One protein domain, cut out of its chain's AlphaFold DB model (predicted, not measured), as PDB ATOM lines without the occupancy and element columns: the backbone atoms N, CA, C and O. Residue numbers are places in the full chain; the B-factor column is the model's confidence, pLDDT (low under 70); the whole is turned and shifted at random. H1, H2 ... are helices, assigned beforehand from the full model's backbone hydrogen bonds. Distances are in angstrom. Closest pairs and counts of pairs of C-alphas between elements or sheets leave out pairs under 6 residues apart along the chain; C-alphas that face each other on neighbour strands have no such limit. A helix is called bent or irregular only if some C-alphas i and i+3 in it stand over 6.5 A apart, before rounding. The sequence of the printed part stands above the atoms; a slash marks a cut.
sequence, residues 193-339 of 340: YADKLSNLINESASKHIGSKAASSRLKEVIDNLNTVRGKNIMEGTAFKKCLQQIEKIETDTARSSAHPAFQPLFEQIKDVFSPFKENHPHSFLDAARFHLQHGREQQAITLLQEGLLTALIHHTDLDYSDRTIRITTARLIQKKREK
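This is residues 193 to 339 of the 340 residues of the protein "Tm1812 family CRISPR-associated protein" of Treponema medium ATCC 700293 (UniProt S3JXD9). What shape is this? It is a long rod: two helical hairpins, H1 with H2 and H4 with H5, run along one half and pack on each other through H2 and H4, while a third, H6 with H7, lies crosswise beyond them. Short H3 sits between, and H8 makes the far end, where residues 334 to 339 stick out. What is it built of? The printed part has 147 residues, with eight named helices, H1 to H8 in that order, and no named strand: class all helix. It is loose, with a radius of gyration of the C-alphas of 18.5 A and spans of 66 by 30 by 20 A.

What touches the longest helix? H7, residues 297 to 314, forms a hairpin with H6, residues 283 to 293, at a shallow tilt of 12 degrees; their closest C-alphas, of Ala 288 and Ala 300, are 4.1 A apart. With residues 309 to 313 alone it touches H8, residues 323 to 337, about perpendicular but only just at 72 degrees; the closest C-alphas, of Leu 309 and Ala 330, are 6.7 A apart. What does H3, residues 230 to 235, touch? It touches H6, C-alphas 234 and 283 being closest at 5.3 A, and only just H7, with 3 pairs of C-alphas within 8 A. H2, residues 211 to 226, touches it only at the corner. How do the others stand? H2 forms a hairpin with H1, residues 195 to 204, and touches H4, residues 237 to 253, opposite ways at a shallow tilt of 34.5 degrees, only just short of steep; the closest C-alphas, 217 and 242, are 5.0 A apart. H4 forms a hairpin with H5, residues 259 to 273, at 4 degrees; H1 and H5 are apart. Are the helix backbones complete? Every O i to N i+4 pair is within hydrogen-bond range but for H5, 8 of 11, and H8, 10 of 11.

Where do the helices begin and end? H1 begins at C-alpha 195 (88.887, -29.094, 29.819), and H8 ends at C-alpha 337 (92.225, 6.456, 8.119). How long are the longer ones? From first to last C-alpha H7 measures 24.8 A, H4 24.6 A and H2 22.3 A. H5 is only just irregular: C-alphas 261 and 264 are 6.8 A apart.

How large is it? The C-alphas farthest apart, of Ser 257 and Lys 339, are 66.5 A apart. Is it continuous and confident? The printed part has no cut and no long link. pLDDT is under 70 at residues 204 to 211, 255 and 336 to 339.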
ATOM      1  N   TYR A 193      86.372 -25.598  23.950       89.62
ATOM      2  CA  TYR A 193      86.589 -25.922  25.362       89.62
ATOM      3  C   TYR A 193      87.290 -27.269  25.497       89.62
ATOM      4  O   TYR A 193      86.724 -28.317  25.191       89.62
ATOM      5  N   ALA A 194      88.526 -27.237  25.987       90.00
ATOM      6  CA  ALA A 194      89.394 -28.407  26.042       90.00
ATOM      7  C   ALA A 194      89.442 -29.097  27.414       90.00
ATOM      8  O   ALA A 194      90.111 -30.118  27.536       90.00
ATOM      9  N   ASP A 195      88.768 -28.579  28.447       89.19
ATOM     10  CA  ASP A 195      88.887 -29.094  29.819       89.19
ATOM     11  C   ASP A 195      88.515 -30.579  29.919       89.19
ATOM     12  O   ASP A 195      89.286 -31.383  30.445       89.19
ATOM     13  N   LYS A 196      87.376 -30.967  29.329       89.38
ATOM     14  CA  LYS A 196      86.930 -32.370  29.286       89.38
ATOM     15  C   LYS A 196      87.941 -33.263  28.568       89.38
ATOM     16  O   LYS A 196      88.295 -34.322  29.076       89.38
ATOM     17  N   LEU A 197      88.425 -32.820  27.408       88.75
ATOM     18  CA  LEU A 197      89.387 -33.568  26.602       88.75
ATOM     19  C   LEU A 197      90.722 -33.738  27.344       88.75
ATOM     20  O   LEU A 197      91.268 -34.834  27.408       88.75
ATOM     21  N   SER A 198      91.207 -32.668  27.971       87.25
ATOM     22  CA  SER A 198      92.412 -32.670  28.800       87.25
ATOM     23  C   SER A 198      92.298 -33.640  29.983       87.25
ATOM     24  O   SER A 198      93.253 -34.366  30.272       87.25
ATOM     25  N   ASN A 199      91.136 -33.696  30.641       84.94
ATOM     26  CA  ASN A 199      90.888 -34.624  31.746       84.94
ATOM     27  C   ASN A 199      90.886 -36.084  31.281       84.94
ATOM     28  O   ASN A 199      91.606 -36.892  31.860       84.94
ATOM     29  N   LEU A 200      90.185 -36.413  30.190       83.38
ATOM     30  CA  LEU A 200      90.170 -37.780  29.645       83.38
ATOM     31  C   LEU A 200      91.556 -38.243  29.192       83.38
ATOM     32  O   LEU A 200      91.962 -39.380  29.446       83.38
ATOM     33  N   ILE A 201      92.320 -37.340  28.573       80.38
ATOM     34  CA  ILE A 201      93.719 -37.592  28.242       80.38
ATOM     35  C   ILE A 201      94.492 -37.919  29.529       80.38
ATOM     36  O   ILE A 201      95.148 -38.955  29.583       80.38
ATOM     37  N   ASN A 202      94.374 -37.125  30.597       76.62
ATOM     38  CA  ASN A 202      95.052 -37.406  31.870       76.62
ATOM     39  C   ASN A 202      94.630 -38.728  32.524       76.62
ATOM     40  O   ASN A 202      95.483 -39.442  33.050       76.62
ATOM     41  N   GLU A 203      93.346 -39.069  32.493       72.75
ATOM     42  CA  GLU A 203      92.829 -40.314  33.072       72.75
ATOM     43  C   GLU A 203      93.381 -41.538  32.336       72.75
ATOM     44  O   GLU A 203      93.850 -42.488  32.972       72.75
ATOM     45  N   SER A 204      93.463 -41.476  31.003       65.75
ATOM     46  CA  SER A 204      94.120 -42.514  30.196       65.75
ATOM     47  C   SER A 204      95.630 -42.641  30.487       65.75
ATOM     48  O   SER A 204      96.220 -43.699  30.264       65.75
ATOM     49  N   ALA A 205      96.262 -41.611  31.071       52.75
ATOM     50  CA  ALA A 205      97.675 -41.608  31.488       52.75
ATOM     51  C   ALA A 205      98.003 -42.494  32.673       52.75
ATOM     52  O   ALA A 205      99.161 -42.869  32.843       52.75
ATOM     53  N   SER A 206      97.006 -42.854  33.477       48.81
ATOM     54  CA  SER A 206      97.195 -43.873  34.509       48.81
ATOM     55  C   SER A 206      97.503 -45.256  33.909       48.81
ATOM     56  O   SER A 206      98.063 -46.101  34.604       48.81
ATOM     57  N   LYS A 207      97.203 -45.466  32.616       50.84
ATOM     58  CA  LYS A 207      97.401 -46.729  31.889       50.84
ATOM     59  C   LYS A 207      98.461 -46.664  30.769       50.84
ATOM     60  O   LYS A 207      98.954 -47.718  30.379       50.84
ATOM     61  N   HIS A 208      98.866 -45.476  30.289       52.53
ATOM     62  CA  HIS A 208      99.812 -45.315  29.163       52.53
ATOM     63  C   HIS A 208     100.909 -44.249  29.399       52.53
ATOM     64  O   HIS A 208     100.663 -43.163  29.928       52.53
ATOM     65  N   ILE A 209     102.146 -44.531  28.958       45.16
ATOM     66  CA  ILE A 209     103.329 -43.658  29.108       45.16
ATOM     67  C   ILE A 209     103.296 -42.522  28.059       45.16
ATOM     68  O   ILE A 209     103.930 -42.597  27.003       45.16
ATOM     69  N   GLY A 210     102.585 -41.427  28.340       53.97
ATOM     70  CA  GLY A 210     102.613 -40.231  27.476       53.97
ATOM     71  C   GLY A 210     101.521 -39.187  27.707       53.97
ATOM     72  O   GLY A 210     101.693 -38.022  27.357       53.97
ATOM     73  N   SER A 211     100.418 -39.540  28.354       65.69
ATOM     74  CA  SER A 211      99.220 -38.691  28.316       65.69
ATOM     75  C   SER A 211      99.237 -37.488  29.264       65.69
ATOM     76  O   SER A 211      98.614 -36.476  28.957       65.69
ATOM     77  N   LYS A 212     100.040 -37.490  30.340       72.56
ATOM     78  CA  LYS A 212     100.284 -36.255  31.122       72.56
ATOM     79  C   LYS A 212     100.939 -35.162  30.268       72.56
ATOM     80  O   LYS A 212     100.606 -33.981  30.382       72.56
ATOM     81  N   ALA A 213     101.862 -35.554  29.385       77.81
ATOM     82  CA  ALA A 213     102.470 -34.629  28.436       77.81
ATOM     83  C   ALA A 213     101.421 -34.116  27.439       77.81
ATOM     84  O   ALA A 213     101.334 -32.912  27.236       77.81
ATOM     85  N   ALA A 214     100.567 -34.983  26.894       79.12
ATOM     86  CA  ALA A 214      99.495 -34.571  25.986       79.12
ATOM     87  C   ALA A 214      98.530 -33.541  26.608       79.12
ATOM     88  O   ALA A 214      98.295 -32.494  26.008       79.12
ATOM     89  N   SER A 215      98.037 -33.777  27.829       83.56
ATOM     90  CA  SER A 215      97.140 -32.833  28.515       83.56
ATOM     91  C   SER A 215      97.806 -31.477  28.762       83.56
ATOM     92  O   SER A 215      97.223 -30.436  28.456       83.56
ATOM     93  N   SER A 216      99.046 -31.466  29.267       85.75
ATOM     94  CA  SER A 216      99.769 -30.204  29.482       85.75
ATOM     95  C   SER A 216      99.992 -29.419  28.183       85.75
ATOM     96  O   SER A 216      99.853 -28.198  28.190       85.75
ATOM     97  N   ARG A 217     100.272 -30.099  27.061       90.12
ATOM     98  CA  ARG A 217     100.415 -29.456  25.742       90.12
ATOM     99  C   ARG A 217      99.097 -28.916  25.207       90.12
ATOM    100  O   ARG A 217      99.077 -27.807  24.683       90.12
ATOM    101  N   LEU A 218      98.007 -29.660  25.376       90.00
ATOM    102  CA  LEU A 218      96.674 -29.186  25.016       90.00
ATOM    103  C   LEU A 218      96.322 -27.922  25.809       90.00
ATOM    104  O   LEU A 218      95.901 -26.927  25.226       90.00
ATOM    105  N   LYS A 219      96.580 -27.920  27.120       89.81
ATOM    106  CA  LYS A 219      96.383 -26.740  27.966       89.81
ATOM    107  C   LYS A 219      97.223 -25.546  27.497       89.81
ATOM    108  O   LYS A 219      96.687 -24.455  27.356       89.81
ATOM    109  N   GLU A 220      98.500 -25.763  27.183       92.31
ATOM    110  CA  GLU A 220      99.400 -24.727  26.651       92.31
ATOM    111  C   GLU A 220      98.858 -24.094  25.354       92.31
ATOM    112  O   GLU A 220      98.855 -22.871  25.208       92.31
ATOM    113  N   VAL A 221      98.363 -24.910  24.417       92.69
ATOM    114  CA  VAL A 221      97.744 -24.429  23.169       92.69
ATOM    115  C   VAL A 221      96.516 -23.565  23.455       92.69
ATOM    116  O   VAL A 221      96.376 -22.471  22.902       92.69
ATOM    117  N   ILE A 222      95.645 -24.026  24.347       91.62
ATOM    118  CA  ILE A 222      94.390 -23.345  24.675       91.62
ATOM    119  C   ILE A 222      94.644 -22.039  25.421       91.62
ATOM    120  O   ILE A 222      94.005 -21.033  25.117       91.62
ATOM    121  N   ASP A 223      95.624 -22.010  26.322       92.12
ATOM    122  CA  ASP A 223      96.042 -20.792  27.013       92.12
ATOM    123  C   ASP A 223      96.596 -19.758  26.022       92.12
ATOM    124  O   ASP A 223      96.251 -18.575  26.105       92.12
ATOM    125  N   ASN A 224      97.394 -20.186  25.036       93.00
ATOM    126  CA  ASN A 224      97.901 -19.302  23.982       93.00
ATOM    127  C   ASN A 224      96.767 -18.683  23.149       93.00
ATOM    128  O   ASN A 224      96.816 -17.482  22.870       93.00
ATOM    129  N   LEU A 225      95.751 -19.473  22.786       92.56
ATOM    130  CA  LEU A 225      94.569 -18.999  22.056       92.56
ATOM    131  C   LEU A 225      93.731 -18.045  22.920       92.56
ATOM    132  O   LEU A 225      93.489 -16.902  22.538       92.56
ATOM    133  N   ASN A 226      93.357 -18.462  24.130       91.19
ATOM    134  CA  ASN A 226      92.503 -17.684  25.031       91.19
ATOM    135  C   ASN A 226      93.118 -16.343  25.441       91.19
ATOM    136  O   ASN A 226      92.396 -15.359  25.594       91.19
ATOM    137  N   THR A 227      94.442 -16.295  25.611       92.25
ATOM    138  CA  THR A 227      95.171 -15.078  26.002       92.25
ATOM    139  C   THR A 227      95.771 -14.317  24.817       92.25
ATOM    140  O   THR A 227      96.548 -13.382  25.021       92.25
ATOM    141  N   VAL A 228      95.401 -14.690  23.583       91.62
ATOM    142  CA  VAL A 228      95.765 -13.982  22.345       91.62
ATOM    143  C   VAL A 228      97.289 -13.793  22.229       91.62
ATOM    144  O   VAL A 228      97.809 -12.723  21.905       91.62
ATOM    145  N   ARG A 229      98.059 -14.851  22.518       90.38
ATOM    146  CA  ARG A 229      99.533 -14.837  22.461       90.38
ATOM    147  C   ARG A 229     100.015 -14.950  21.018       90.38
ATOM    148  O   ARG A 229     100.572 -15.969  20.623       90.38
ATOM    149  N   GLY A 230      99.827 -13.883  20.238       88.00
ATOM    150  CA  GLY A 230     100.114 -13.849  18.797       88.00
ATOM    151  C   GLY A 230     101.501 -14.377  18.416       88.00
ATOM    152  O   GLY A 230     101.606 -15.175  17.492       88.00
ATOM    153  N   LYS A 231     102.546 -14.027  19.183       86.56
ATOM    154  CA  LYS A 231     103.908 -14.555  18.983       86.56
ATOM    155  C   LYS A 231     103.951 -16.088  19.058       86.56
ATOM    156  O   LYS A 231     104.396 -16.726  18.113       86.56
ATOM    157  N   ASN A 232     103.433 -16.671  20.139       91.12
ATOM    158  CA  ASN A 232     103.431 -18.123  20.352       91.12
ATOM    159  C   ASN A 232     102.570 -18.848  19.303       91.12
ATOM    160  O   ASN A 232     102.909 -19.946  18.866       91.12
ATOM    161  N   ILE A 233     101.460 -18.225  18.891       92.12
ATOM    162  CA  ILE A 233     100.578 -18.738  17.837       92.12
ATOM    163  C   ILE A 233     101.313 -18.802  16.493       92.12
ATOM    164  O   ILE A 233     101.226 -19.816  15.811       92.12
ATOM    165  N   MET A 234     102.060 -17.756  16.127       88.38
ATOM    166  CA  MET A 234     102.847 -17.716  14.886       88.38
ATOM    167  C   MET A 234     104.045 -18.672  14.904       88.38
ATOM    168  O   MET A 234     104.375 -19.260  13.879       88.38
ATOM    169  N   GLU A 235     104.703 -18.838  16.056       90.44
ATOM    170  CA  GLU A 235     105.788 -19.813  16.219       90.44
ATOM    171  C   GLU A 235     105.285 -21.256  16.042       90.44
ATOM    172  O   GLU A 235     106.026 -22.110  15.559       90.44
ATOM    173  N   GLY A 236     104.038 -21.552  16.430       91.31
ATOM    174  CA  GLY A 236     103.364 -22.835  16.172       91.31
ATOM    175  C   GLY A 236     103.923 -24.045  16.939       91.31
ATOM    176  O   GLY A 236     103.357 -25.137  16.882       91.31
ATOM    177  N   THR A 237     104.997 -23.875  17.717       92.44
ATOM    178  CA  THR A 237     105.694 -24.972  18.415       92.44
ATOM    179  C   THR A 237     104.778 -25.723  19.390       92.44
ATOM    180  O   THR A 237     104.847 -26.950  19.489       92.44
ATOM    181  N   ALA A 238     103.911 -25.005  20.114       92.25
ATOM    182  CA  ALA A 238     102.963 -25.611  21.051       92.25
ATOM    183  C   ALA A 238     101.943 -26.511  20.330       92.25
ATOM    184  O   ALA A 238     101.691 -27.630  20.778       92.25
ATOM    185  N   PHE A 239     101.428 -26.066  19.178       92.56
ATOM    186  CA  PHE A 239     100.461 -26.807  18.362       92.56
ATOM    187  C   PHE A 239     101.067 -28.097  17.816       92.56
ATOM    188  O   PHE A 239     100.505 -29.172  18.018       92.56
ATOM    189  N   LYS A 240     102.266 -28.019  17.226       91.94
ATOM    190  CA  LYS A 240     102.991 -29.202  16.748       91.94
ATOM    191  C   LYS A 240     103.242 -30.211  17.863       91.94
ATOM    192  O   LYS A 240     102.979 -31.396  17.687       91.94
ATOM    193  N   LYS A 241     103.732 -29.755  19.021       91.12
ATOM    194  CA  LYS A 241     103.966 -30.638  20.172       91.12
ATOM    195  C   LYS A 241     102.669 -31.286  20.650       91.12
ATOM    196  O   LYS A 241     102.692 -32.459  21.001       91.12
ATOM    197  N   CYS A 242     101.559 -30.549  20.665       89.94
ATOM    198  CA  CYS A 242     100.251 -31.091  21.020       89.94
ATOM    199  C   CYS A 242      99.808 -32.183  20.035       89.94
ATOM    200  O   CYS A 242      99.491 -33.286  20.471       89.94
ATOM    201  N   LEU A 243      99.865 -31.913  18.726       89.56
ATOM    202  CA  LEU A 243      99.524 -32.876  17.671       89.56
ATOM    203  C   LEU A 243     100.359 -34.158  17.772       89.56
ATOM    204  O   LEU A 243      99.794 -35.245  17.816       89.56
ATOM    205  N   GLN A 244     101.677 -34.038  17.948       88.50
ATOM    206  CA  GLN A 244     102.569 -35.192  18.129       88.50
ATOM    207  C   GLN A 244     102.205 -36.050  19.349       88.50
ATOM    208  O   GLN A 244     102.368 -37.268  19.329       88.50
ATOM    209  N   GLN A 245     101.742 -35.433  20.441       86.44
ATOM    210  CA  GLN A 245     101.305 -36.191  21.615       86.44
ATOM    211  C   GLN A 245      99.959 -36.887  21.384       86.44
ATOM    212  O   GLN A 245      99.779 -38.005  21.860       86.44
ATOM    213  N   ILE A 246      99.038 -36.255  20.652       84.12
ATOM    214  CA  ILE A 246      97.758 -36.868  20.269       84.12
ATOM    215  C   ILE A 246      98.007 -38.072  19.349       84.12
ATOM    216  O   ILE A 246      97.498 -39.152  19.628       84.12
ATOM    217  N   GLU A 247      98.862 -37.926  18.333       85.50
ATOM    218  CA  GLU A 247      99.267 -39.018  17.431       85.50
ATOM    219  C   GLU A 247      99.922 -40.180  18.182       85.50
ATOM    220  O   GLU A 247      99.695 -41.348  17.865       85.50
ATOM    221  N   LYS A 248     100.723 -39.881  19.213       83.38
ATOM    222  CA  LYS A 248     101.316 -40.917  20.060       83.38
ATOM    223  C   LYS A 248     100.242 -41.707  20.816       83.38
ATOM    224  O   LYS A 248     100.316 -42.929  20.842       83.38
ATOM    225  N   ILE A 249      99.249 -41.031  21.398       79.56
ATOM    226  CA  ILE A 249      98.134 -41.689  22.103       79.56
ATOM    227  C   ILE A 249      97.317 -42.552  21.137       79.56
ATOM    228  O   ILE A 249      97.003 -43.699  21.445       79.56
ATOM    229  N   GLU A 250      96.999 -42.025  19.958       80.88
ATOM    230  CA  GLU A 250      96.306 -42.763  18.900       80.88
ATOM    231  C   GLU A 250      97.098 -44.022  18.506       80.88
ATOM    232  O   GLU A 250      96.572 -45.131  18.537       80.88
ATOM    233  N   THR A 251      98.408 -43.893  18.283       81.12
ATOM    234  CA  THR A 251      99.279 -45.032  17.944       81.12
ATOM    235  C   THR A 251      99.360 -46.064  19.073       81.12
ATOM    236  O   THR A 251      99.291 -47.268  18.818       81.12
ATOM    237  N   ASP A 252      99.482 -45.620  20.325       75.31
ATOM    238  CA  ASP A 252      99.525 -46.507  21.494       75.31
ATOM    239  C   ASP A 252      98.199 -47.271  21.667       75.31
ATOM    240  O   ASP A 252      98.191 -48.423  22.112       75.31
ATOM    241  N   THR A 253      97.081 -46.660  21.268       71.38
ATOM    242  CA  THR A 253      95.749 -47.276  21.307       71.38
ATOM    243  C   THR A 253      95.428 -48.115  20.067       71.38
ATOM    244  O   THR A 253      94.523 -48.942  20.144       71.38
ATOM    245  N   ALA A 254      96.208 -48.024  18.981       72.69
ATOM    246  CA  ALA A 254      95.995 -48.737  17.709       72.69
ATOM    247  C   ALA A 254      95.955 -50.270  17.808       72.69
ATOM    248  O   ALA A 254      95.443 -50.940  16.914       72.69
ATOM    249  N   ARG A 255      96.478 -50.841  18.898       67.38
ATOM    250  CA  ARG A 255      96.423 -52.287  19.170       67.38
ATOM    251  C   ARG A 255      95.119 -52.740  19.834       67.38
ATOM    252  O   ARG A 255      94.891 -53.942  19.923       67.38
ATOM    253  N   SER A 256      94.291 -51.814  20.319       74.38
ATOM    254  CA  SER A 256      92.988 -52.132  20.907       74.38
ATOM    255  C   SER A 256      91.951 -52.399  19.816       74.38
ATOM    256  O   SER A 256      91.863 -51.659  18.836       74.38
ATOM    257  N   SER A 257      91.098 -53.406  20.020       74.75
ATOM    258  CA  SER A 257      89.930 -53.666  19.167       74.75
ATOM    259  C   SER A 257      88.945 -52.494  19.121       74.75
ATOM    260  O   SER A 257      88.172 -52.391  18.173       74.75
ATOM    261  N   ALA A 258      88.979 -51.603  20.115       76.31
ATOM    262  CA  ALA A 258      88.159 -50.399  20.144       76.31
ATOM    263  C   ALA A 258      88.721 -49.250  19.290       76.31
ATOM    264  O   ALA A 258      87.976 -48.323  18.976       76.31
ATOM    265  N   HIS A 259      89.994 -49.296  18.878       77.31
ATOM    266  CA  HIS A 259      90.655 -48.194  18.167       77.31
ATOM    267  C   HIS A 259      89.873 -47.644  16.962       77.31
ATOM    268  O   HIS A 259      89.741 -46.422  16.879       77.31
ATOM    269  N   PRO A 260      89.287 -48.472  16.068       84.75
ATOM    270  CA  PRO A 260      88.538 -47.955  14.921       84.75
ATOM    271  C   PRO A 260      87.373 -47.032  15.302       84.75
ATOM    272  O   PRO A 260      87.013 -46.154  14.525       84.75
ATOM    273  N   ALA A 261      86.791 -47.199  16.494       83.69
ATOM    274  CA  ALA A 261      85.715 -46.337  16.978       83.69
ATOM    275  C   ALA A 261      86.227 -44.995  17.533       83.69
ATOM    276  O   ALA A 261      85.516 -43.995  17.462       83.69
ATOM    277  N   PHE A 262      87.453 -44.955  18.064       84.19
ATOM    278  CA  PHE A 262      88.071 -43.736  18.597       84.19
ATOM    279  C   PHE A 262      88.795 -42.915  17.524       84.19
ATOM    280  O   PHE A 262      88.883 -41.696  17.658       84.19
ATOM    281  N   GLN A 263      89.278 -43.551  16.452       86.56
ATOM    282  CA  GLN A 263      90.040 -42.891  15.387       86.56
ATOM    283  C   GLN A 263      89.343 -41.639  14.811       86.56
ATOM    284  O   GLN A 263      89.983 -40.585  14.784       86.56
ATOM    285  N   PRO A 264      88.042 -41.661  14.449       89.94
ATOM    286  CA  PRO A 264      87.374 -40.464  13.935       89.94
ATOM    287  C   PRO A 264      87.372 -39.296  14.929       89.94
ATOM    288  O   PRO A 264      87.421 -38.137  14.526       89.94
ATOM    289  N   LEU A 265      87.346 -39.574  16.239       88.50
ATOM    290  CA  LEU A 265      87.407 -38.532  17.267       88.50
ATOM    291  C   LEU A 265      88.793 -37.881  17.310       88.50
ATOM    292  O   LEU A 265      88.889 -36.658  17.410       88.50
ATOM    293  N   PHE A 266      89.864 -38.675  17.198       86.50
ATOM    294  CA  PHE A 266      91.226 -38.144  17.113       86.50
ATOM    295  C   PHE A 266      91.426 -37.302  15.854       86.50
ATOM    296  O   PHE A 266      92.044 -36.242  15.931       86.50
ATOM    297  N   GLU A 267      90.888 -37.732  14.713       90.50
ATOM    298  CA  GLU A 267      90.925 -36.972  13.459       90.50
ATOM    299  C   GLU A 267      90.244 -35.607  13.610       90.50
ATOM    300  O   GLU A 267      90.883 -34.589  13.352       90.50
ATOM    301  N   GLN A 268      89.028 -35.556  14.163       90.88
ATOM    302  CA  GLN A 268      88.333 -34.286  14.417       90.88
ATOM    303  C   GLN A 268      89.132 -33.343  15.331       90.88
ATOM    304  O   GLN A 268      89.201 -32.141  15.082       90.88
ATOM    305  N   ILE A 269      89.781 -33.868  16.377       87.69
ATOM    306  CA  ILE A 269      90.624 -33.062  17.274       87.69
ATOM    307  C   ILE A 269      91.868 -32.539  16.537       87.69
ATOM    308  O   ILE A 269      92.239 -31.375  16.705       87.69
ATOM    309  N   LYS A 270      92.524 -33.382  15.728       90.31
ATOM    310  CA  LYS A 270      93.704 -32.997  14.935       90.31
ATOM    311  C   LYS A 270      93.353 -31.930  13.899       90.31
ATOM    312  O   LYS A 270      94.113 -30.973  13.742       90.31
ATOM    313  N   ASP A 271      92.195 -32.043  13.255       91.62
ATOM    314  CA  ASP A 271      91.732 -31.109  12.228       91.62
ATOM    315  C   ASP A 271      91.612 -29.677  12.754       91.62
ATOM    316  O   ASP A 271      92.028 -28.746  12.060       91.62
ATOM    317  N   VAL A 272      91.161 -29.494  14.003       90.25
ATOM    318  CA  VAL A 272      91.092 -28.173  14.664       90.25
ATOM    319  C   VAL A 272      92.463 -27.488  14.721       90.25
ATOM    320  O   VAL A 272      92.554 -26.266  14.588       90.25
ATOM    321  N   PHE A 273      93.541 -28.254  14.902       88.38
ATOM    322  CA  PHE A 273      94.898 -27.716  15.007       88.38
ATOM    323  C   PHE A 273      95.698 -27.761  13.700       88.38
ATOM    324  O   PHE A 273      96.723 -27.086  13.601       88.38
ATOM    325  N   SER A 274      95.229 -28.485  12.683       87.50
ATOM    326  CA  SER A 274      95.903 -28.622  11.385       87.50
ATOM    327  C   SER A 274      96.254 -27.302  10.664       87.50
ATOM    328  O   SER A 274      97.288 -27.271   9.986       87.50
ATOM    329  N   PRO A 275      95.504 -26.181  10.812       90.19
ATOM    330  CA  PRO A 275      95.882 -24.912  10.182       90.19
ATOM    331  C   PRO A 275      97.120 -24.252  10.810       90.19
ATOM    332  O   PRO A 275      97.784 -23.440  10.165       90.19
ATOM    333  N   PHE A 276      97.460 -24.591  12.058       90.38
ATOM    334  CA  PHE A 276      98.535 -23.941  12.809       90.38
ATOM    335  C   PHE A 276      99.898 -24.563  12.483       90.38
ATOM    336  O   PHE A 276     100.316 -25.560  13.072       90.38
ATOM    337  N   LYS A 277     100.610 -23.945  11.537       88.56
ATOM    338  CA  LYS A 277     101.957 -24.348  11.104       88.56
ATOM    339  C   LYS A 277     103.043 -23.624  11.901       88.56
ATOM    340  O   LYS A 277     102.840 -22.510  12.374       88.56
ATOM    341  N   GLU A 278     104.218 -24.243  12.020       90.88
ATOM    342  CA  GLU A 278     105.383 -23.588  12.626       90.88
ATOM    343  C   GLU A 278     105.857 -22.394  11.793       90.88
ATOM    344  O   GLU A 278     105.877 -22.457  10.561       90.88
ATOM    345  N   ASN A 279     106.297 -21.337  12.481       85.88
ATOM    346  CA  ASN A 279     106.888 -20.130  11.893       85.88
ATOM    347  C   ASN A 279     106.055 -19.531  10.751       85.88
ATOM    348  O   ASN A 279     106.597 -19.129   9.720       85.88
ATOM    349  N   HIS A 280     104.734 -19.490  10.915       86.12
ATOM    350  CA  HIS A 280     103.823 -19.029   9.879       86.12
ATOM    351  C   HIS A 280     103.220 -17.663  10.257       86.12
ATOM    352  O   HIS A 280     102.336 -17.580  11.118       86.12
ATOM    353  N   PRO A 281     103.650 -16.558   9.611       79.50
ATOM    354  CA  PRO A 281     103.288 -15.204  10.035       79.50
ATOM    355  C   PRO A 281     101.797 -14.886   9.953       79.50
ATOM    356  O   PRO A 281     101.331 -13.953  10.600       79.50
ATOM    357  N   HIS A 282     101.044 -15.655   9.165       85.56
ATOM    358  CA  HIS A 282      99.605 -15.482   8.996       85.56
ATOM    359  C   HIS A 282      98.761 -16.373   9.916       85.56
ATOM    360  O   HIS A 282      97.540 -16.304   9.835       85.56
ATOM    361  N   SER A 283      99.356 -17.150  10.831       90.75
ATOM    362  CA  SER A 283      98.588 -18.009  11.753       90.75
ATOM    363  C   SER A 283      97.688 -17.246  12.729       90.75
ATOM    364  O   SER A 283      96.796 -17.831  13.339       90.75
ATOM    365  N   PHE A 284      97.836 -15.919  12.834       91.19
ATOM    366  CA  PHE A 284      96.844 -15.078  13.509       91.19
ATOM    367  C   PHE A 284      95.481 -15.073  12.793       91.19
ATOM    368  O   PHE A 284      94.465 -14.882  13.456       91.19
ATOM    369  N   LEU A 285      95.435 -15.288  11.469       94.12
ATOM    370  CA  LEU A 285      94.187 -15.414  10.706       94.12
ATOM    371  C   LEU A 285      93.484 -16.733  11.023       94.12
ATOM    372  O   LEU A 285      92.265 -16.748  11.176       94.12
ATOM    373  N   ASP A 286      94.251 -17.817  11.159       94.44
ATOM    374  CA  ASP A 286      93.733 -19.123  11.569       94.44
ATOM    375  C   ASP A 286      93.201 -19.062  13.006       94.44
ATOM    376  O   ASP A 286      92.076 -19.483  13.267       94.44
ATOM    377  N   ALA A 287      93.938 -18.416  13.918       94.44
ATOM    378  CA  ALA A 287      93.468 -18.153  15.278       94.44
ATOM    379  C   ALA A 287      92.207 -17.274  15.299       94.44
ATOM    380  O   ALA A 287      91.252 -17.579  16.008       94.44
ATOM    381  N   ALA A 288      92.162 -16.194  14.512       95.56
ATOM    382  CA  ALA A 288      90.987 -15.329  14.441       95.56
ATOM    383  C   ALA A 288      89.766 -16.091  13.909       95.56
ATOM    384  O   ALA A 288      88.673 -15.952  14.454       95.56
ATOM    385  N   ARG A 289      89.955 -16.940  12.891       94.81
ATOM    386  CA  ARG A 289      88.907 -17.818  12.359       94.81
ATOM    387  C   ARG A 289      88.419 -18.805  13.410       94.81
ATOM    388  O   ARG A 289      87.210 -18.911  13.588       94.81
ATOM    389  N   PHE A 290      89.339 -19.449  14.130       94.38
ATOM    390  CA  PHE A 290      89.010 -20.320  15.254       94.38
ATOM    391  C   PHE A 290      88.132 -19.574  16.264       94.38
ATOM    392  O   PHE A 290      87.057 -20.043  16.608       94.38
ATOM    393  N   HIS A 291      88.513 -18.372  16.695       95.12
ATOM    394  CA  HIS A 291      87.702 -17.612  17.647       95.12
ATOM    395  C   HIS A 291      86.321 -17.219  17.099       95.12
ATOM    396  O   HIS A 291      85.340 -17.337  17.827       95.12
ATOM    397  N   LEU A 292      86.210 -16.818  15.828       94.44
ATOM    398  CA  LEU A 292      84.917 -16.499  15.207       94.44
ATOM    399  C   LEU A 292      83.988 -17.714  15.122       94.44
ATOM    400  O   LEU A 292      82.810 -17.597  15.440       94.44
ATOM    401  N   GLN A 293      84.517 -18.879  14.738       93.38
ATOM    402  CA  GLN A 293      83.745 -20.126  14.683       93.38
ATOM    403  C   GLN A 293      83.181 -20.522  16.054       93.38
ATOM    404  O   GLN A 293      82.121 -21.131  16.126       93.38
ATOM    405  N   HIS A 294      83.857 -20.114  17.128       93.44
ATOM    406  CA  HIS A 294      83.482 -20.403  18.509       93.44
ATOM    407  C   HIS A 294      82.762 -19.240  19.219       93.44
ATOM    408  O   HIS A 294      82.671 -19.254  20.447       93.44
ATOM    409  N   GLY A 295      82.289 -18.217  18.490       93.38
ATOM    410  CA  GLY A 295      81.555 -17.079  19.071       93.38
ATOM    411  C   GLY A 295      82.392 -16.205  20.015       93.38
ATOM    412  O   GLY A 295      81.908 -15.742  21.043       93.38
ATOM    413  N   ARG A 296      83.692 -16.056  19.726       94.19
ATOM    414  CA  ARG A 296      84.664 -15.279  20.514       94.19
ATOM    415  C   ARG A 296      85.146 -14.063  19.717       94.19
ATOM    416  O   ARG A 296      86.324 -13.943  19.375       94.19
ATOM    417  N   GLU A 297      84.230 -13.157  19.384       95.44
ATOM    418  CA  GLU A 297      84.483 -12.030  18.474       95.44
ATOM    419  C   GLU A 297      85.560 -11.082  19.002       95.44
ATOM    420  O   GLU A 297      86.378 -10.583  18.228       95.44
ATOM    421  N   GLN A 298      85.603 -10.854  20.318       95.25
ATOM    422  CA  GLN A 298      86.595  -9.970  20.927       95.25
ATOM    423  C   GLN A 298      88.021 -10.475  20.674       95.25
ATOM    424  O   GLN A 298      88.859  -9.719  20.184       95.25
ATOM    425  N   GLN A 299      88.296 -11.752  20.958       95.38
ATOM    426  CA  GLN A 299      89.608 -12.361  20.726       95.38
ATOM    427  C   GLN A 299      89.973 -12.340  19.240       95.38
ATOM    428  O   GLN A 299      91.114 -12.028  18.897       95.38
ATOM    429  N   ALA A 300      89.005 -12.606  18.357       96.38
ATOM    430  CA  ALA A 300      89.216 -12.520  16.917       96.38
ATOM    431  C   ALA A 300      89.607 -11.101  16.475       96.38
ATOM    432  O   ALA A 300      90.592 -10.933  15.758       96.38
ATOM    433  N   ILE A 301      88.893 -10.068  16.940       95.19
ATOM    434  CA  ILE A 301      89.216  -8.668  16.640       95.19
ATOM    435  C   ILE A 301      90.620  -8.320  17.143       95.19
ATOM    436  O   ILE A 301      91.400  -7.724  16.398       95.19
ATOM    437  N   THR A 302      90.971  -8.714  18.371       94.12
ATOM    438  CA  THR A 302      92.306  -8.465  18.931       94.12
ATOM    439  C   THR A 302      93.399  -9.139  18.101       94.12
ATOM    440  O   THR A 302      94.390  -8.492  17.760       94.12
ATOM    441  N   LEU A 303      93.211 -10.404  17.709       94.25
ATOM    442  CA  LEU A 303      94.152 -11.131  16.850       94.25
ATOM    443  C   LEU A 303      94.312 -10.480  15.481       94.25
ATOM    444  O   LEU A 303      95.430 -10.385  14.986       94.25
ATOM    445  N   LEU A 304      93.227 -10.008  14.870       93.25
ATOM    446  CA  LEU A 304      93.292  -9.322  13.581       93.25
ATOM    447  C   LEU A 304      94.026  -7.984  13.693       93.25
ATOM    448  O   LEU A 304      94.844  -7.668  12.832       93.25
ATOM    449  N   GLN A 305      93.770  -7.206  14.747       90.12
ATOM    450  CA  GLN A 305      94.423  -5.913  14.964       90.12
ATOM    451  C   GLN A 305      95.928  -6.065  15.221       90.12
ATOM    452  O   GLN A 305      96.740  -5.458  14.521       90.12
ATOM    453  N   GLU A 306      96.308  -6.904  16.185       87.69
ATOM    454  CA  GLU A 306      97.714  -7.107  16.561       87.69
ATOM    455  C   GLU A 306      98.476  -7.962  15.544       87.69
ATOM    456  O   GLU A 306      99.665  -7.742  15.289       87.69
ATOM    457  N   GLY A 307      97.799  -8.939  14.945       88.69
ATOM    458  CA  GLY A 307      98.356  -9.836  13.943       88.69
ATOM    459  C   GLY A 307      98.635  -9.128  12.625       88.69
ATOM    460  O   GLY A 307      99.724  -9.295  12.087       88.69
ATOM    461  N   LEU A 308      97.738  -8.250  12.154       87.25
ATOM    462  CA  LEU A 308      97.984  -7.441  10.954       87.25
ATOM    463  C   LEU A 308      99.218  -6.550  11.126       87.25
ATOM    464  O   LEU A 308     100.052  -6.474  10.225       87.25
ATOM    465  N   LEU A 309      99.356  -5.903  12.287       87.31
ATOM    466  CA  LEU A 309     100.532  -5.095  12.602       87.31
ATOM    467  C   LEU A 309     101.810  -5.940  12.549       87.31
ATOM    468  O   LEU A 309     102.801  -5.539  11.944       87.31
ATOM    469  N   THR A 310     101.765  -7.126  13.155       85.12
ATOM    470  CA  THR A 310     102.896  -8.058  13.201       85.12
ATOM    471  C   THR A 310     103.265  -8.565  11.809       85.12
ATOM    472  O   THR A 310     104.436  -8.535  11.445       85.12
ATOM    473  N   ALA A 311     102.279  -8.952  10.999       83.50
ATOM    474  CA  ALA A 311     102.488  -9.407   9.632       83.50
ATOM    475  C   ALA A 311     103.086  -8.304   8.750       83.50
ATOM    476  O   ALA A 311     104.010  -8.576   7.992       83.50
ATOM    477  N   LEU A 312     102.623  -7.055   8.871       85.75
ATOM    478  CA  LEU A 312     103.194  -5.930   8.125       85.75
ATOM    479  C   LEU A 312     104.670  -5.701   8.467       85.75
ATOM    480  O   LEU A 312     105.467  -5.499   7.557       85.75
ATOM    481  N   ILE A 313     105.037  -5.764   9.751       87.06
ATOM    482  CA  ILE A 313     106.438  -5.616  10.174       87.06
ATOM    483  C   ILE A 313     107.268  -6.820   9.716       87.06
ATOM    484  O   ILE A 313     108.383  -6.637   9.249       87.06
ATOM    485  N   HIS A 314     106.711  -8.032   9.754       82.31
ATOM    486  CA  HIS A 314     107.385  -9.238   9.267       82.31
ATOM    487  C   HIS A 314     107.714  -9.188   7.760       82.31
ATOM    488  O   HIS A 314     108.653  -9.837   7.315       82.31
ATOM    489  N   HIS A 315     106.971  -8.429   6.947       83.75
ATOM    490  CA  HIS A 315     107.312  -8.214   5.528       83.75
ATOM    491  C   HIS A 315     108.429  -7.169   5.326       83.75
ATOM    492  O   HIS A 315     108.697  -6.754   4.200       83.75
ATOM    493  N   THR A 316     109.067  -6.730   6.410       84.62
ATOM    494  CA  THR A 316     110.235  -5.845   6.420       84.62
ATOM    495  C   THR A 316     111.385  -6.537   7.156       84.62
ATOM    496  O   THR A 316     111.146  -7.469   7.917       84.62
ATOM    497  N   ASP A 317     112.617  -6.048   7.015       84.06
ATOM    498  CA  ASP A 317     113.778  -6.560   7.770       84.06
ATOM    499  C   ASP A 317     113.805  -6.088   9.243       84.06
ATOM    500  O   ASP A 317     114.853  -6.062   9.889       84.06
ATOM    501  N   LEU A 318     112.662  -5.648   9.778       87.06
ATOM    502  CA  LEU A 318     112.538  -5.098  11.123       87.06
ATOM    503  C   LEU A 318     112.009  -6.146  12.104       87.06
ATOM    504  O   LEU A 318     111.145  -6.962  11.785       87.06
ATOM    505  N   ASP A 319     112.475  -6.067  13.349       84.31
ATOM    506  CA  ASP A 319     112.001  -6.932  14.424       84.31
ATOM    507  C   ASP A 319     110.571  -6.548  14.846       84.31
ATOM    508  O   ASP A 319     110.325  -5.494  15.436       84.31
ATOM    509  N   TYR A 320     109.605  -7.430  14.579       80.31
ATOM    510  CA  TYR A 320     108.200  -7.236  14.951       80.31
ATOM    511  C   TYR A 320     107.938  -7.281  16.462       80.31
ATOM    512  O   TYR A 320     106.820  -6.966  16.894       80.31
ATOM    513  N   SER A 321     108.932  -7.683  17.260       80.06
ATOM    514  CA  SER A 321     108.904  -7.634  18.720       80.06
ATOM    515  C   SER A 321     109.406  -6.300  19.289       80.06
ATOM    516  O   SER A 321     109.117  -5.993  20.450       80.06
ATOM    517  N   ASP A 322     110.048  -5.455  18.471       87.94
ATOM    518  CA  ASP A 322     110.484  -4.125  18.888       87.94
ATOM    519  C   ASP A 322     109.282  -3.190  19.111       87.94
ATOM    520  O   ASP A 322     108.465  -2.908  18.225       87.94
ATOM    521  N   ARG A 323     109.182  -2.660  20.332       87.50
ATOM    522  CA  ARG A 323     108.070  -1.801  20.754       87.50
ATOM    523  C   ARG A 323     107.990  -0.495  19.961       87.50
ATOM    524  O   ARG A 323     106.888  -0.023  19.679       87.50
ATOM    525  N   THR A 324     109.127   0.107  19.631       91.62
ATOM    526  CA  THR A 324     109.197   1.389  18.921       91.62
ATOM    527  C   THR A 324     108.720   1.226  17.484       91.62
ATOM    528  O   THR A 324     107.906   2.026  17.011       91.62
ATOM    529  N   ILE A 325     109.152   0.152  16.820       89.62
ATOM    530  CA  ILE A 325     108.724  -0.211  15.467       89.62
ATOM    531  C   ILE A 325     107.213  -0.454  15.456       89.62
ATOM    532  O   ILE A 325     106.500   0.160  14.661       89.62
ATOM    533  N   ARG A 326     106.688  -1.247  16.400       88.50
ATOM    534  CA  ARG A 326     105.241  -1.509  16.519       88.50
ATOM    535  C   ARG A 326     104.413  -0.235  16.686       88.50
ATOM    536  O   ARG A 326     103.451  -0.033  15.947       88.50
ATOM    537  N   ILE A 327     104.788   0.641  17.623       88.62
ATOM    538  CA  ILE A 327     104.071   1.906  17.868       88.62
ATOM    539  C   ILE A 327     104.099   2.798  16.621       88.62
ATOM    540  O   ILE A 327     103.087   3.409  16.269       88.62
ATOM    541  N   THR A 328     105.246   2.876  15.946       89.81
ATOM    542  CA  THR A 328     105.414   3.696  14.740       89.81
ATOM    543  C   THR A 328     104.528   3.188  13.606       89.81
ATOM    544  O   THR A 328     103.755   3.963  13.038       89.81
ATOM    545  N   THR A 329     104.561   1.885  13.333       87.88
ATOM    546  CA  THR A 329     103.734   1.254  12.300       87.88
ATOM    547  C   THR A 329     102.240   1.412  12.602       87.88
ATOM    548  O   THR A 329     101.474   1.803  11.719       87.88
ATOM    549  N   ALA A 330     101.815   1.230  13.857       87.31
ATOM    550  CA  ALA A 330     100.419   1.416  14.262       87.31
ATOM    551  C   ALA A 330      99.922   2.857  14.027       87.31
ATOM    552  O   ALA A 330      98.838   3.064  13.472       87.31
ATOM    553  N   ARG A 331     100.735   3.865  14.376       87.62
ATOM    554  CA  ARG A 331     100.415   5.288  14.143       87.62
ATOM    555  C   ARG A 331     100.278   5.625  12.658       87.62
ATOM    556  O   ARG A 331      99.408   6.416  12.292       87.62
ATOM    557  N   LEU A 332     101.117   5.041  11.799       85.81
ATOM    558  CA  LEU A 332     101.044   5.249  10.348       85.81
ATOM    559  C   LEU A 332      99.735   4.707   9.758       85.81
ATOM    560  O   LEU A 332      99.124   5.369   8.918       85.81
ATOM    561  N   ILE A 333      99.276   3.544  10.230       82.69
ATOM    562  CA  ILE A 333      98.002   2.943   9.805       82.69
ATOM    563  C   ILE A 333      96.816   3.824  10.233       82.69
ATOM    564  O   ILE A 333      95.921   4.078   9.426       82.69
ATOM    565  N   GLN A 334      96.826   4.342  11.468       80.00
ATOM    566  CA  GLN A 334      95.760   5.212  11.987       80.00
ATOM    567  C   GLN A 334      95.678   6.559  11.251       80.00
ATOM    568  O   GLN A 334      94.602   6.925  10.781       80.00
ATOM    569  N   LYS A 335      96.807   7.253  11.035       75.12
ATOM    570  CA  LYS A 335      96.840   8.536  10.300       75.12
ATOM    571  C   LYS A 335      96.290   8.447   8.872       75.12
ATOM    572  O   LYS A 335      95.818   9.439   8.326       75.12
ATOM    573  N   LYS A 336      96.376   7.275   8.235       60.19
ATOM    574  CA  LYS A 336      95.852   7.052   6.879       60.19
ATOM    575  C   LYS A 336      94.324   6.897   6.849       60.19
ATOM    576  O   LYS A 336      93.737   7.109   5.793       60.19
ATOM    577  N   ARG A 337      93.691   6.541   7.978       58.50
ATOM    578  CA  ARG A 337      92.225   6.456   8.119       58.50
ATOM    579  C   ARG A 337      91.563   7.822   8.288       58.50
ATOM    580  O   ARG A 337      90.478   7.992   7.770       58.50
ATOM    581  N   GLU A 338      92.217   8.780   8.943       58.44
ATOM    582  CA  GLU A 338      91.675  10.137   9.170       58.44
ATOM    583  C   GLU A 338      91.657  11.019   7.907       58.44
ATOM    584  O   GLU A 338      91.029  12.071   7.890       58.44
ATOM    585  N   LYS A 339      92.380  10.615   6.855       51.19
ATOM    586  CA  LYS A 339      92.472  11.335   5.572       51.19
ATOM    587  C   LYS A 339      91.562  10.769   4.470       51.19
ATOM    588  O   LYS A 339      91.653  11.233   3.335       51.19
TER     589      LYS A 339